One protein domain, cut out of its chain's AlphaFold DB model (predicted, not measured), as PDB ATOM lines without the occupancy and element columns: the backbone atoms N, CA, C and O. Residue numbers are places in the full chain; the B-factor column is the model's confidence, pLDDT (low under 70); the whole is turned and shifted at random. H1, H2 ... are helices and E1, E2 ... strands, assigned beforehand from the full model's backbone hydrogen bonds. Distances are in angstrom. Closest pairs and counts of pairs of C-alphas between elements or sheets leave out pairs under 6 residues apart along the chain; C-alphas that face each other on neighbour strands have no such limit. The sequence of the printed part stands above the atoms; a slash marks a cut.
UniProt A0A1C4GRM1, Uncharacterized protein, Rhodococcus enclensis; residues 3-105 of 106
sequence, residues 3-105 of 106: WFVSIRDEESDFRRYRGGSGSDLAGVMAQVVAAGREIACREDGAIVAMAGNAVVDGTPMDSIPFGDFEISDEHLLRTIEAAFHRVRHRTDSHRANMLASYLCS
ATOM      1  N   TRP A   3     262.281 179.507 185.759       97.31
ATOM      2  CA  TRP A   3     263.667 179.247 186.091       97.31
ATOM      3  C   TRP A   3     264.511 180.517 186.066       97.31
ATOM      4  O   TRP A   3     264.217 181.492 185.372       97.31
ATOM      5  N   PHE A   4     265.585 180.490 186.844       96.88
ATOM      6  CA  PHE A   4     266.538 181.578 186.980       96.88
ATOM      7  C   PHE A   4     267.941 181.012 187.185       96.88
ATOM      8  O   PHE A   4     268.105 180.044 187.919       96.88
ATOM      9  N   VAL A   5     268.953 181.619 186.575       96.50
ATOM     10  CA  VAL A   5     270.371 181.293 186.749       96.50
ATOM     11  C   VAL A   5     271.120 182.571 187.087       96.50
ATOM     12  O   VAL A   5     270.849 183.621 186.507       96.50
ATOM     13  N   SER A   6     272.073 182.494 188.011       95.81
ATOM     14  CA  SER A   6     272.979 183.603 188.301       95.81
ATOM     15  C   SER A   6     274.409 183.140 188.529       95.81
ATOM     16  O   SER A   6     274.643 182.112 189.159       95.81
ATOM     17  N   ILE A   7     275.356 183.942 188.053       94.88
ATOM     18  CA  ILE A   7     276.795 183.747 188.218       94.88
ATOM     19  C   ILE A   7     277.399 185.059 188.715       94.88
ATOM     20  O   ILE A   7     277.035 186.139 188.246       94.88
ATOM     21  N   ARG A   8     278.307 184.978 189.691       89.56
ATOM     22  CA  ARG A   8     279.073 186.138 190.152       89.56
ATOM     23  C   ARG A   8     280.372 186.207 189.359       89.56
ATOM     24  O   ARG A   8     281.154 185.273 189.434       89.56
ATOM     25  N   ASP A   9     280.581 187.291 188.619       86.38
ATOM     26  CA  ASP A   9     281.882 187.588 188.019       86.38
ATOM     27  C   ASP A   9     282.828 188.063 189.125       86.38
ATOM     28  O   ASP A   9     282.560 189.088 189.754       86.38
ATOM     29  N   GLU A  10     283.894 187.313 189.397       78.06
ATOM     30  CA  GLU A  10     284.843 187.665 190.460       78.06
ATOM     31  C   GLU A  10     285.718 188.874 190.102       78.06
ATOM     32  O   GLU A  10     286.160 189.597 190.989       78.06
ATOM     33  N   GLU A  11     285.945 189.129 188.813       79.06
ATOM     34  CA  GLU A  11     286.815 190.207 188.340       79.06
ATOM     35  C   GLU A  11     286.070 191.545 188.273       79.06
ATOM     36  O   GLU A  11     286.610 192.585 188.638       79.06
ATOM     37  N   SER A  12     284.814 191.524 187.821       77.00
ATOM     38  CA  SER A  12     283.987 192.733 187.677       77.00
ATOM     39  C   SER A  12     283.077 193.010 188.883       77.00
ATOM     40  O   SER A  12     282.372 194.017 188.887       77.00
ATOM     41  N   ASP A  13     283.018 192.091 189.853       78.62
ATOM     42  CA  ASP A  13     282.056 192.036 190.975       78.62
ATOM     43  C   ASP A  13     280.574 192.180 190.556       78.62
ATOM     44  O   ASP A  13     279.681 192.465 191.358       78.62
ATOM     45  N   PHE A  14     280.284 191.958 189.272       84.62
ATOM     46  CA  PHE A  14     278.947 192.065 188.707       84.62
ATOM     47  C   PHE A  14     278.274 190.693 188.666       84.62
ATOM     48  O   PHE A  14     278.860 189.695 188.239       84.62
ATOM     49  N   ARG A  15     277.003 190.628 189.078       88.81
ATOM     50  CA  ARG A  15     276.212 189.396 188.997       88.81
ATOM     51  C   ARG A  15     275.510 189.319 187.646       88.81
ATOM     52  O   ARG A  15     274.580 190.078 187.384       88.81
ATOM     53  N   ARG A  16     275.913 188.358 186.819       92.25
ATOM     54  CA  ARG A  16     275.186 188.004 185.598       92.25
ATOM     55  C   ARG A  16     274.015 187.106 185.954       92.25
ATOM     56  O   ARG A  16     274.130 186.248 186.830       92.25
ATOM     57  N   TYR A  17     272.889 187.304 185.284       94.06
ATOM     58  CA  TYR A  17     271.715 186.476 185.486       94.06
ATOM     59  C   TYR A  17     270.919 186.303 184.202       94.06
ATOM     60  O   TYR A  17     270.941 187.155 183.315       94.06
ATOM     61  N   ARG A  18     270.188 185.196 184.130       96.31
ATOM     62  CA  ARG A  18     269.242 184.902 183.058       96.31
ATOM     63  C   ARG A  18     268.068 184.127 183.628       96.31
ATOM     64  O   ARG A  18     268.227 183.388 184.592       96.31
ATOM     65  N   GLY A  19     266.890 184.302 183.054       96.25
ATOM     66  CA  GLY A  19     265.697 183.589 183.482       96.25
ATOM     67  C   GLY A  19     264.747 183.361 182.325       96.25
ATOM     68  O   GLY A  19     264.913 183.935 181.246       96.25
ATOM     69  N   GLY A  20     263.754 182.523 182.570       96.56
ATOM     70  CA  GLY A  20     262.740 182.184 181.592       96.56
ATOM     71  C   GLY A  20     261.685 181.253 182.168       96.56
ATOM     72  O   GLY A  20     261.667 180.945 183.359       96.56
ATOM     73  N   SER A  21     260.813 180.788 181.282       96.19
ATOM     74  CA  SER A  21     259.687 179.923 181.610       96.19
ATOM     75  C   SER A  21     259.619 178.760 180.625       96.19
ATOM     76  O   SER A  21     259.741 178.974 179.417       96.19
ATOM     77  N   GLY A  22     259.364 177.547 181.111       94.38
ATOM     78  CA  GLY A  22     259.119 176.373 180.268       94.38
ATOM     79  C   GLY A  22     257.879 175.578 180.679       94.38
ATOM     80  O   GLY A  22     257.354 175.737 181.787       94.38
ATOM     81  N   SER A  23     257.399 174.735 179.766       91.38
ATOM     82  CA  SER A  23     256.220 173.877 179.946       91.38
ATOM     83  C   SER A  23     256.494 172.630 180.784       91.38
ATOM     84  O   SER A  23     255.620 172.183 181.519       91.38
ATOM     85  N   ASP A  24     257.699 172.080 180.681       94.19
ATOM     86  CA  ASP A  24     258.095 170.810 181.280       94.19
ATOM     87  C   ASP A  24     259.510 170.887 181.867       94.19
ATOM     88  O   ASP A  24     260.314 171.747 181.500       94.19
ATOM     89  N   LEU A  25     259.802 169.982 182.803       92.50
ATOM     90  CA  LEU A  25     261.057 169.991 183.549       92.50
ATOM     91  C   LEU A  25     262.269 169.752 182.643       92.50
ATOM     92  O   LEU A  25     263.265 170.449 182.791       92.50
ATOM     93  N   ALA A  26     262.186 168.811 181.700       93.56
ATOM     94  CA  ALA A  26     263.308 168.464 180.830       93.56
ATOM     95  C   ALA A  26     263.705 169.648 179.933       93.56
ATOM     96  O   ALA A  26     264.880 170.008 179.852       93.56
ATOM     97  N   GLY A  27     262.717 170.315 179.331       95.50
ATOM     98  CA  GLY A  27     262.925 171.536 178.560       95.50
ATOM     99  C   GLY A  27     263.489 172.676 179.407       95.50
ATOM    100  O   GLY A  27     264.404 173.371 178.966       95.50
ATOM    101  N   VAL A  28     263.004 172.849 180.641       96.25
ATOM    102  CA  VAL A  28     263.549 173.848 181.571       96.25
ATOM    103  C   VAL A  28     265.000 173.542 181.947       96.25
ATOM    104  O   VAL A  28     265.822 174.456 181.918       96.25
ATOM    105  N   MET A  29     265.358 172.289 182.239       95.31
ATOM    106  CA  MET A  29     266.745 171.925 182.560       95.31
ATOM    107  C   MET A  29     267.689 172.202 181.390       95.31
ATOM    108  O   MET A  29     268.761 172.769 181.591       95.31
ATOM    109  N   ALA A  30     267.276 171.881 180.162       95.88
ATOM    110  CA  ALA A  30     268.054 172.204 178.970       95.88
ATOM    111  C   ALA A  30     268.245 173.724 178.797       95.88
ATOM    112  O   ALA A  30     269.351 174.179 178.501       95.88
ATOM    113  N   GLN A  31     267.197 174.523 179.041       96.69
ATOM    114  CA  GLN A  31     267.295 175.988 179.016       96.69
ATOM    115  C   GLN A  31     268.243 176.523 180.097       96.69
ATOM    116  O   GLN A  31     269.046 177.406 179.808       96.69
ATOM    117  N   VAL A  32     268.192 175.973 181.314       96.81
ATOM    118  CA  VAL A  32     269.085 176.334 182.427       96.81
ATOM    119  C   VAL A  32     270.544 176.041 182.083       96.81
ATOM    120  O   VAL A  32     271.398 176.888 182.335       96.81
ATOM    121  N   VAL A  33     270.838 174.881 181.483       96.31
ATOM    122  CA  VAL A  33     272.194 174.528 181.027       96.31
ATOM    123  C   VAL A  33     272.688 175.529 179.989       96.31
ATOM    124  O   VAL A  33     273.736 176.139 180.190       96.31
ATOM    125  N   ALA A  34     271.914 175.749 178.923       95.50
ATOM    126  CA  ALA A  34     272.292 176.664 177.850       95.50
ATOM    127  C   ALA A  34     272.508 178.097 178.368       95.50
ATOM    128  O   ALA A  34     273.532 178.714 178.091       95.50
ATOM    129  N   ALA A  35     271.578 178.599 179.183       96.12
ATOM    130  CA  ALA A  35     271.659 179.929 179.776       96.12
ATOM    131  C   ALA A  35     272.837 180.070 180.744       96.12
ATOM    132  O   ALA A  35     273.503 181.102 180.752       96.12
ATOM    133  N   GLY A  36     273.096 179.051 181.564       95.25
ATOM    134  CA  GLY A  36     274.212 179.042 182.498       95.25
ATOM    135  C   GLY A  36     275.559 179.047 181.785       95.25
ATOM    136  O   GLY A  36     276.414 179.852 182.138       95.25
ATOM    137  N   ARG A  37     275.718 178.221 180.743       94.44
ATOM    138  CA  ARG A  37     276.901 178.203 179.866       94.44
ATOM    139  C   ARG A  37     277.148 179.555 179.214       94.44
ATOM    140  O   ARG A  37     278.265 180.057 179.231       94.44
ATOM    141  N   GLU A  38     276.088 180.149 178.678       93.44
ATOM    142  CA  GLU A  38     276.144 181.448 178.019       93.44
ATOM    143  C   GLU A  38     276.616 182.549 178.974       93.44
ATOM    144  O   GLU A  38     277.510 183.308 178.622       93.44
ATOM    145  N   ILE A  39     276.078 182.618 180.198       93.38
ATOM    146  CA  ILE A  39     276.468 183.663 181.161       93.38
ATOM    147  C   ILE A  39     277.746 183.336 181.952       93.38
ATOM    148  O   ILE A  39     278.254 184.216 182.653       93.38
ATOM    149  N   ALA A  40     278.248 182.097 181.873       93.19
ATOM    150  CA  ALA A  40     279.537 181.683 182.435       93.19
ATOM    151  C   ALA A  40     280.723 182.132 181.574       93.19
ATOM    152  O   ALA A  40     281.850 182.164 182.068       93.19
ATOM    153  N   CYS A  41     280.472 182.515 180.323       89.81
ATOM    154  CA  CYS A  41     281.461 183.103 179.434       89.81
ATOM    155  C   CYS A  41     281.170 184.585 179.183       89.81
ATOM    156  O   CYS A  41     280.023 185.032 179.189       89.81
ATOM    157  N   ARG A  42     282.223 185.365 178.940       85.56
ATOM    158  CA  ARG A  42     282.103 186.688 178.313       85.56
ATOM    159  C   ARG A  42     282.003 186.541 176.796       85.56
ATOM    160  O   ARG A  42     282.235 185.472 176.238       85.56
ATOM    161  N   GLU A  43     281.711 187.654 176.128       84.38
ATOM    162  CA  GLU A  43     281.665 187.739 174.662       84.38
ATOM    163  C   GLU A  43     283.004 187.379 173.994       84.38
ATOM    164  O   GLU A  43     283.015 186.905 172.862       84.38
ATOM    165  N   ASP A  44     284.126 187.565 174.696       85.38
ATOM    166  CA  ASP A  44     285.470 187.183 174.241       85.38
ATOM    167  C   ASP A  44     285.800 185.690 174.464       85.38
ATOM    168  O   ASP A  44     286.877 185.232 174.081       85.38
ATOM    169  N   GLY A  45     284.878 184.923 175.059       83.81
ATOM    170  CA  GLY A  45     285.044 183.506 175.381       83.81
ATOM    171  C   GLY A  45     285.743 183.224 176.714       83.81
ATOM    172  O   GLY A  45     285.907 182.056 177.064       83.81
ATOM    173  N   ALA A  46     286.141 184.247 177.478       87.00
ATOM    174  CA  ALA A  46     286.737 184.057 178.796       87.00
ATOM    175  C   ALA A  46     285.697 183.576 179.819       87.00
ATOM    176  O   ALA A  46     284.592 184.118 179.907       87.00
ATOM    177  N   ILE A  47     286.071 182.583 180.628       90.69
ATOM    178  CA  ILE A  47     285.233 182.060 181.713       90.69
ATOM    179  C   ILE A  47     285.241 183.056 182.874       90.69
ATOM    180  O   ILE A  47     286.299 183.447 183.361       90.69
ATOM    181  N   VAL A  48     284.055 183.449 183.335       89.88
ATOM    182  CA  VAL A  48     283.875 184.485 184.370       89.88
ATOM    183  C   VAL A  48     283.775 183.914 185.772       89.88
ATOM    184  O   VAL A  48     284.103 184.592 186.740       89.88
ATOM    185  N   ALA A  49     283.292 182.679 185.872       90.56
ATOM    186  CA  ALA A  49     283.298 181.882 187.084       90.56
ATOM    187  C   ALA A  49     283.052 180.416 186.734       90.56
ATOM    188  O   ALA A  49     282.298 180.101 185.812       90.56
ATOM    189  N   MET A  50     283.625 179.521 187.534       91.62
ATOM    190  CA  MET A  50     283.432 178.080 187.370       91.62
ATOM    191  C   MET A  50     282.036 177.620 187.795       91.62
ATOM    192  O   MET A  50     281.492 176.688 187.207       91.62
ATOM    193  N   ALA A  51     281.442 178.271 188.801       92.94
ATOM    194  CA  ALA A  51     280.181 177.851 189.401       92.94
ATOM    195  C   ALA A  51     279.158 178.991 189.507       92.94
ATOM    196  O   ALA A  51     279.504 180.163 189.657       92.94
ATOM    197  N   GLY A  52     277.881 178.618 189.465       94.44
ATOM    198  CA  GLY A  52     276.736 179.508 189.613       94.44
ATOM    199  C   GLY A  52     275.598 178.879 190.397       94.44
ATOM    200  O   GLY A  52     275.687 177.749 190.865       94.44
ATOM    201  N   ASN A  53     274.496 179.609 190.493       96.00
ATOM    202  CA  ASN A  53     273.281 179.151 191.156       96.00
ATOM    203  C   ASN A  53     272.134 179.110 190.153       96.00
ATOM    204  O   ASN A  53     272.051 179.963 189.269       96.00
ATOM    205  N   ALA A  54     271.222 178.165 190.335       96.56
ATOM    206  CA  ALA A  54     269.993 178.047 189.572       96.56
ATOM    207  C   ALA A  54     268.788 177.910 190.507       96.56
ATOM    208  O   ALA A  54     268.880 177.357 191.596       96.56
ATOM    209  N   VAL A  55     267.634 178.399 190.079       96.19
ATOM    210  CA  VAL A  55     266.346 178.182 190.733       96.19
ATOM    211  C   VAL A  55     265.401 177.657 189.670       96.19
ATOM    212  O   VAL A  55     265.272 178.280 188.623       96.19
ATOM    213  N   VAL A  56     264.745 176.531 189.926       95.88
ATOM    214  CA  VAL A  56     263.740 175.947 189.025       95.88
ATOM    215  C   VAL A  56     262.488 175.672 189.832       95.88
ATOM    216  O   VAL A  56     262.559 174.973 190.837       95.88
ATOM    217  N   ASP A  57     261.345 176.223 189.430       94.19
ATOM    218  CA  ASP A  57     260.069 176.032 190.138       94.19
ATOM    219  C   ASP A  57     260.156 176.384 191.640       94.19
ATOM    220  O   ASP A  57     259.650 175.672 192.505       94.19
ATOM    221  N   GLY A  58     260.919 177.432 191.975       92.06
ATOM    222  CA  GLY A  58     261.198 177.818 193.364       92.06
ATOM    223  C   GLY A  58     262.147 176.884 194.129       92.06
ATOM    224  O   GLY A  58     262.357 177.088 195.321       92.06
ATOM    225  N   THR A  59     262.737 175.880 193.474       94.06
ATOM    226  CA  THR A  59     263.745 174.974 194.045       94.06
ATOM    227  C   THR A  59     265.144 175.550 193.812       94.06
ATOM    228  O   THR A  59     265.597 175.544 192.663       94.06
ATOM    229  N   PRO A  60     265.837 176.056 194.850       93.81
ATOM    230  CA  PRO A  60     267.184 176.594 194.706       93.81
ATOM    231  C   PRO A  60     268.224 175.473 194.604       93.81
ATOM    232  O   PRO A  60     268.157 174.469 195.315       93.81
ATOM    233  N   MET A  61     269.190 175.664 193.716       93.69
ATOM    234  CA  MET A  61     270.326 174.790 193.458       93.69
ATOM    235  C   MET A  61     271.588 175.648 193.411       93.69
ATOM    236  O   MET A  61     271.735 176.504 192.539       93.69
ATOM    237  N   ASP A  62     272.495 175.420 194.351       92.75
ATOM    238  CA  ASP A  62     273.729 176.190 194.479       92.75
ATOM    239  C   ASP A  62     274.924 175.435 193.886       92.75
ATOM    240  O   ASP A  62     274.926 174.202 193.818       92.75
ATOM    241  N   SER A  63     275.962 176.180 193.503       92.69
ATOM    242  CA  SER A  63     277.259 175.642 193.059       92.69
ATOM    243  C   SER A  63     277.188 174.714 191.835       92.69
ATOM    244  O   SER A  63     277.868 173.689 191.773       92.69
ATOM    245  N   ILE A  64     276.378 175.074 190.842       94.75
ATOM    246  CA  ILE A  64     276.290 174.382 189.554       94.75
ATOM    247  C   ILE A  64     277.486 174.776 188.667       94.75
ATOM    248  O   ILE A  64     277.684 175.973 188.445       94.75
ATOM    249  N   PRO A  65     278.268 173.817 188.133       94.88
ATOM    250  CA  PRO A  65     279.525 174.086 187.427       94.88
ATOM    251  C   PRO A  65     279.323 174.543 185.967       94.88
ATOM    252  O   PRO A  65     279.778 173.909 185.021       94.88
ATOM    253  N   PHE A  66     278.619 175.657 185.758       95.00
ATOM    254  CA  PHE A  66     278.340 176.190 184.418       95.00
ATOM    255  C   PHE A  66     279.583 176.636 183.640       95.00
ATOM    256  O   PHE A  66     279.542 176.666 182.413       95.00
ATOM    257  N   GLY A  67     280.669 177.000 184.326       93.19
ATOM    258  CA  GLY A  67     281.927 177.408 183.694       93.19
ATOM    259  C   GLY A  67     282.899 176.257 183.448       93.19
ATOM    260  O   GLY A  67     283.938 176.465 182.835       93.19
ATOM    261  N   ASP A  68     282.584 175.045 183.903       93.88
ATOM    262  CA  ASP A  68     283.426 173.872 183.675       93.88
ATOM    263  C   ASP A  68     283.124 173.279 182.294       93.88
ATOM    264  O   ASP A  68     282.148 172.556 182.115       93.88
ATOM    265  N   PHE A  69     283.896 173.642 181.274       89.81
ATOM    266  CA  PHE A  69     283.703 173.120 179.915       89.81
ATOM    267  C   PHE A  69     284.324 171.732 179.701       89.81
ATOM    268  O   PHE A  69     284.158 171.165 178.622       89.81
ATOM    269  N   GLU A  70     284.999 171.159 180.705       92.94
ATOM    270  CA  GLU A  70     285.449 169.765 180.645       92.94
ATOM    271  C   GLU A  70     284.269 168.798 180.816       92.94
ATOM    272  O   GLU A  70     284.286 167.687 180.278       92.94
ATOM    273  N   ILE A  71     283.203 169.226 181.505       93.12
ATOM    274  CA  ILE A  71     281.948 168.472 181.577       93.12
ATOM    275  C   ILE A  71     281.057 168.757 180.362       93.12
ATOM    276  O   ILE A  71     280.849 169.897 179.951       93.12
ATOM    277  N   SER A  72     280.468 167.705 179.792       94.38
ATOM    278  CA  SER A  72     279.495 167.862 178.711       94.38
ATOM    279  C   SER A  72     278.177 168.441 179.226       94.38
ATOM    280  O   SER A  72     277.807 168.254 180.388       94.38
ATOM    281  N   ASP A  73     277.415 169.080 178.339       94.62
ATOM    282  CA  ASP A  73     276.084 169.595 178.675       94.62
ATOM    283  C   ASP A  73     275.129 168.485 179.134       94.62
ATOM    284  O   ASP A  73     274.318 168.699 180.028       94.62
ATOM    285  N   GLU A  74     275.269 167.268 178.597       95.12
ATOM    286  CA  GLU A  74     274.512 166.104 179.063       95.12
ATOM    287  C   GLU A  74     274.865 165.739 180.514       95.12
ATOM    288  O   GLU A  74     273.982 165.453 181.326       95.12
ATOM    289  N   HIS A  75     276.154 165.757 180.869       94.88
ATOM    290  CA  HIS A  75     276.589 165.464 182.232       94.88
ATOM    291  C   HIS A  75     276.146 166.555 183.213       94.88
ATOM    292  O   HIS A  75     275.683 166.260 184.321       94.88
ATOM    293  N   LEU A  76     276.240 167.815 182.790       94.19
ATOM    294  CA  LEU A  76     275.763 168.963 183.550       94.19
ATOM    295  C   LEU A  76     274.247 168.896 183.768       94.19
ATOM    296  O   LEU A  76     273.782 169.086 184.892       94.19
ATOM    297  N   LEU A  77     273.483 168.533 182.737       95.62
ATOM    298  CA  LEU A  77     272.039 168.329 182.828       95.62
ATOM    299  C   LEU A  77     271.697 167.266 183.878       95.62
ATOM    300  O   LEU A  77     270.936 167.552 184.801       95.62
ATOM    301  N   ARG A  78     272.333 166.089 183.821       94.50
ATOM    302  CA  ARG A  78     272.133 165.031 184.831       94.50
ATOM    303  C   ARG A  78     272.498 165.497 186.244       94.50
ATOM    304  O   ARG A  78     271.856 165.102 187.218       94.50
ATOM    305  N   THR A  79     273.526 166.336 186.369       92.75
ATOM    306  CA  THR A  79     273.958 166.908 187.653       92.75
ATOM    307  C   THR A  79     272.893 167.838 188.230       92.75
ATOM    308  O   THR A  79     272.551 167.730 189.410       92.75
ATOM    309  N   ILE A  80     272.321 168.708 187.397       93.38
ATOM    310  CA  ILE A  80     271.253 169.633 187.789       93.38
ATOM    311  C   ILE A  80     269.979 168.859 188.142       93.38
ATOM    312  O   ILE A  80     269.376 169.124 189.179       93.38
ATOM    313  N   GLU A  81     269.595 167.854 187.353       93.94
ATOM    314  CA  GLU A  81     268.454 166.982 187.658       93.94
ATOM    315  C   GLU A  81     268.617 166.283 189.015       93.94
ATOM    316  O   GLU A  81     267.719 166.320 189.862       93.94
ATOM    317  N   ALA A  82     269.789 165.696 189.270       92.50
ATOM    318  CA  ALA A  82     270.079 165.042 190.541       92.50
ATOM    319  C   ALA A  82     270.046 166.027 191.723       92.50
ATOM    320  O   ALA A  82     269.552 165.683 192.804       92.50
ATOM    321  N   ALA A  83     270.549 167.250 191.533       91.12
ATOM    322  CA  ALA A  83     270.487 168.309 192.537       91.12
ATOM    323  C   ALA A  83     269.034 168.720 192.822       91.12
ATOM    324  O   ALA A  83     268.618 168.741 193.983       91.12
ATOM    325  N   PHE A  84     268.237 168.949 191.778       92.75
ATOM    326  CA  PHE A  84     266.828 169.315 191.876       92.75
ATOM    327  C   PHE A  84     266.016 168.283 192.662       92.75
ATOM    328  O   PHE A  84     265.342 168.622 193.639       92.75
ATOM    329  N   HIS A  85     266.122 167.003 192.291       92.06
ATOM    330  CA  HIS A  85     265.409 165.925 192.977       92.06
ATOM    331  C   HIS A  85     265.830 165.794 194.444       92.06
ATOM    332  O   HIS A  85     264.982 165.592 195.316       92.06
ATOM    333  N   ARG A  86     267.122 165.973 194.743       89.44
ATOM    334  CA  ARG A  86     267.635 165.954 196.117       89.44
ATOM    335  C   ARG A  86     267.045 167.081 196.963       89.44
ATOM    336  O   ARG A  86     266.688 166.839 198.116       89.44
ATOM    337  N   VAL A  87     266.951 168.295 196.420       88.81
ATOM    338  CA  VAL A  87     266.392 169.445 197.146       88.81
ATOM    339  C   VAL A  87     264.888 169.275 197.347       88.81
ATOM    340  O   VAL A  87     264.426 169.417 198.478       88.81
ATOM    341  N   ARG A  88     264.126 168.881 196.316       85.19
ATOM    342  CA  ARG A  88     262.677 168.641 196.465       85.19
ATOM    343  C   ARG A  88     262.375 167.573 197.509       85.19
ATOM    344  O   ARG A  88     261.581 167.822 198.410       85.19
ATOM    345  N   HIS A  89     263.083 166.444 197.469       82.56
ATOM    346  CA  HIS A  89     262.889 165.379 198.452       82.56
ATOM    347  C   HIS A  89     263.162 165.856 199.889       82.56
ATOM    348  O   HIS A  89     262.457 165.465 200.823       82.56
ATOM    349  N   ARG A  90     264.165 166.722 200.093       77.75
ATOM    350  CA  ARG A  90     264.443 167.330 201.406       77.75
ATOM    351  C   ARG A  90     263.336 168.281 201.847       77.75
ATOM    352  O   ARG A  90     262.918 168.202 202.999       77.75
ATOM    353  N   THR A  91     262.862 169.153 200.962       75.69
ATOM    354  CA  THR A  91     261.809 170.125 201.282       75.69
ATOM    355  C   THR A  91     260.489 169.434 201.617       75.69
ATOM    356  O   THR A  91     259.846 169.799 202.602       75.69
ATOM    357  N   ASP A  92     260.118 168.394 200.870       74.62
ATOM    358  CA  ASP A  92     258.905 167.615 201.134       74.62
ATOM    359  C   ASP A  92     259.011 166.855 202.467       74.62
ATOM    360  O   ASP A  92     258.086 166.890 203.281       74.62
ATOM    361  N   SER A  93     260.178 166.266 202.753       73.75
ATOM    362  CA  SER A  93     260.438 165.582 204.030       73.75
ATOM    363  C   SER A  93     260.412 166.545 205.224       73.75
ATOM    364  O   SER A  93     259.860 166.224 206.275       73.75
ATOM    365  N   HIS A  94     260.983 167.744 205.073       72.69
ATOM    366  CA  HIS A  94     260.993 168.763 206.122       72.69
ATOM    367  C   HIS A  94     259.582 169.286 206.421       72.69
ATOM    368  O   HIS A  94     259.207 169.405 207.586       72.69
ATOM    369  N   ARG A  95     258.772 169.531 205.382       72.56
ATOM    370  CA  ARG A  95     257.361 169.925 205.531       72.56
ATOM    371  C   ARG A  95     256.532 168.842 206.219       72.56
ATOM    372  O   ARG A  95     255.773 169.163 207.130       72.56
ATOM    373  N   ALA A  96     256.708 167.579 205.833       73.25
ATOM    374  CA  ALA A  96     256.020 166.457 206.470       73.25
ATOM    375  C   ALA A  96     256.375 166.338 207.962       73.25
ATOM    376  O   ALA A  96     255.485 166.187 208.799       73.25
ATOM    377  N   ASN A  97     257.658 166.481 208.309       68.31
ATOM    378  CA  ASN A  97     258.108 166.414 209.699       68.31
ATOM    379  C   ASN A  97     257.583 167.591 210.542       68.31
ATOM    380  O   ASN A  97     257.184 167.412 211.691       68.31
ATOM    381  N   MET A  98     257.525 168.791 209.958       71.94
ATOM    382  CA  MET A  98     256.967 169.969 210.620       71.94
ATOM    383  C   MET A  98     255.472 169.782 210.920       71.94
ATOM    384  O   MET A  98     255.053 169.974 212.058       71.94
ATOM    385  N   LEU A  99     254.674 169.324 209.949       76.94
ATOM    386  CA  LEU A  99     253.243 169.056 210.151       76.94
ATOM    387  C   LEU A  99     252.990 167.955 211.194       76.94
ATOM    388  O   LEU A  99     252.088 168.095 212.017       76.94
ATOM    389  N   ALA A 100     253.815 166.904 211.219       70.44
ATOM    390  CA  ALA A 100     253.722 165.849 212.228       70.44
ATOM    391  C   ALA A 100     253.985 166.373 213.654       70.44
ATOM    392  O   ALA A 100     253.297 165.977 214.591       70.44
ATOM    393  N   SER A 101     254.930 167.306 213.826       71.38
ATOM    394  CA  SER A 101     255.214 167.911 215.138       71.38
ATOM    395  C   SER A 101     254.077 168.794 215.670       71.38
ATOM    396  O   SER A 101     253.848 168.833 216.879       71.38
ATOM    397  N   TYR A 102     253.318 169.442 214.779       68.44
ATOM    398  CA  TYR A 102     252.138 170.223 215.161       68.44
ATOM    399  C   TYR A 102     250.941 169.341 215.540       68.44
ATOM    400  O   TYR A 102     250.197 169.702 216.442       68.44
ATOM    401  N   LEU A 103     250.774 168.179 214.898       69.19
ATOM    402  CA  LEU A 103     249.667 167.252 215.174       69.19
ATOM    403  C   LEU A 103     249.888 166.373 216.419       69.19
ATOM    404  O   LEU A 103     248.924 165.894 216.997       69.19
ATOM    405  N   CYS A 104     251.137 166.163 216.850       59.12
ATOM    406  CA  CYS A 104     251.466 165.401 218.066       59.12
ATOM    407  C   CYS A 104     251.565 166.261 219.342       59.12
ATOM    408  O   CYS A 104     252.026 165.760 220.365       59.12
ATOM    409  N   SER A 105     251.196 167.546 219.283       58.47
ATOM    410  CA  SER A 105     251.222 168.460 220.438       58.47
ATOM    411  C   SER A 105     249.852 168.640 221.118       58.47
ATOM    412  O   SER A 105     249.712 169.555 221.930       58.47
TER     413      SER A 105
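AT A GLANCE: This is residues 3 to 105 of the 106 residues of an uncharacterized protein of Rhodococcus enclensis (UniProt A0A1C4GRM1). What is the shape? A twisted four-stranded sheet makes one layer and two helices packed over one of its faces, H1 and H2, make the other; H2 packs on the sheet with its residues 76 to 91 and then runs out of the compact body as a long arm, where residues 92 to 105, of which 92 to 103 belong to H2, stick out. What makes it? The printed part has 103 residues, with E1, E2, H1, E3, E4 and H2 along the chain; the class is mixed, and the sheet, E2 E1 E3 E4, is antiparallel throughout. How large is it? It is loose, with a radius of gyration of the C-alphas of 16.1 A, spanning 60 by 29 by 24 A.

IN THESE COORDINATES: Where are the strands? E1 is residues 3 to 8, from C-alpha 3 at (263.667, 179.247, 186.091); E2 is 15 to 21, 20.4 A long; E3 is 52 to 56 and E4 59 to 64. And the helices? H1 is residues 25 to 40, 21.9 A; H2 is 73 to 103, 45.1 A, ending at C-alpha 103 (249.667, 167.252, 215.174).

HOW THE PARTS SIT: What joins the strands? Within hydrogen-bond range are N 5 and O 18 for hairpin E1 and E2, 2.8 A, N 6 and O 53 for E1 and E3, 2.8 A, and N 61 and O 54 for hairpin E3 and E4, 2.7 A. E2, H1, E3 form a split strand-helix-strand unit, E1 between its strands, with a right-handed crossover. How do the helices stand? H1 is on the sheet, along E1 at 21 degrees on the local plane, the closest C-alphas being Val 5 and Gly 36, 6.2 A. H2, on the same face, runs slantwise to E4 at 42 degrees on the local plane, the closest C-alphas being Met 61 and Ala 83, 6.5 A. Do they meet? Residues 29 to 33 of H1 alone touch H2, with residues 73 to 81 alone, at a steep tilt of 62 degrees, opposite ways; the closest C-alphas are Met 29 and Leu 77, 6.4 A. Every O i to N i+4 pair in H1 and H2 is within hydrogen-bond range.

THE WHOLE: What are the extremes? The C-alphas farthest apart, Asp 44 and Ser 105, are 60.5 A apart. Is it continuous? The printed part has no cut; the H1 to E3 link is long, with 11 residues. Where is confidence low? Residues 97 and 102 to 105 have pLDDT under 70.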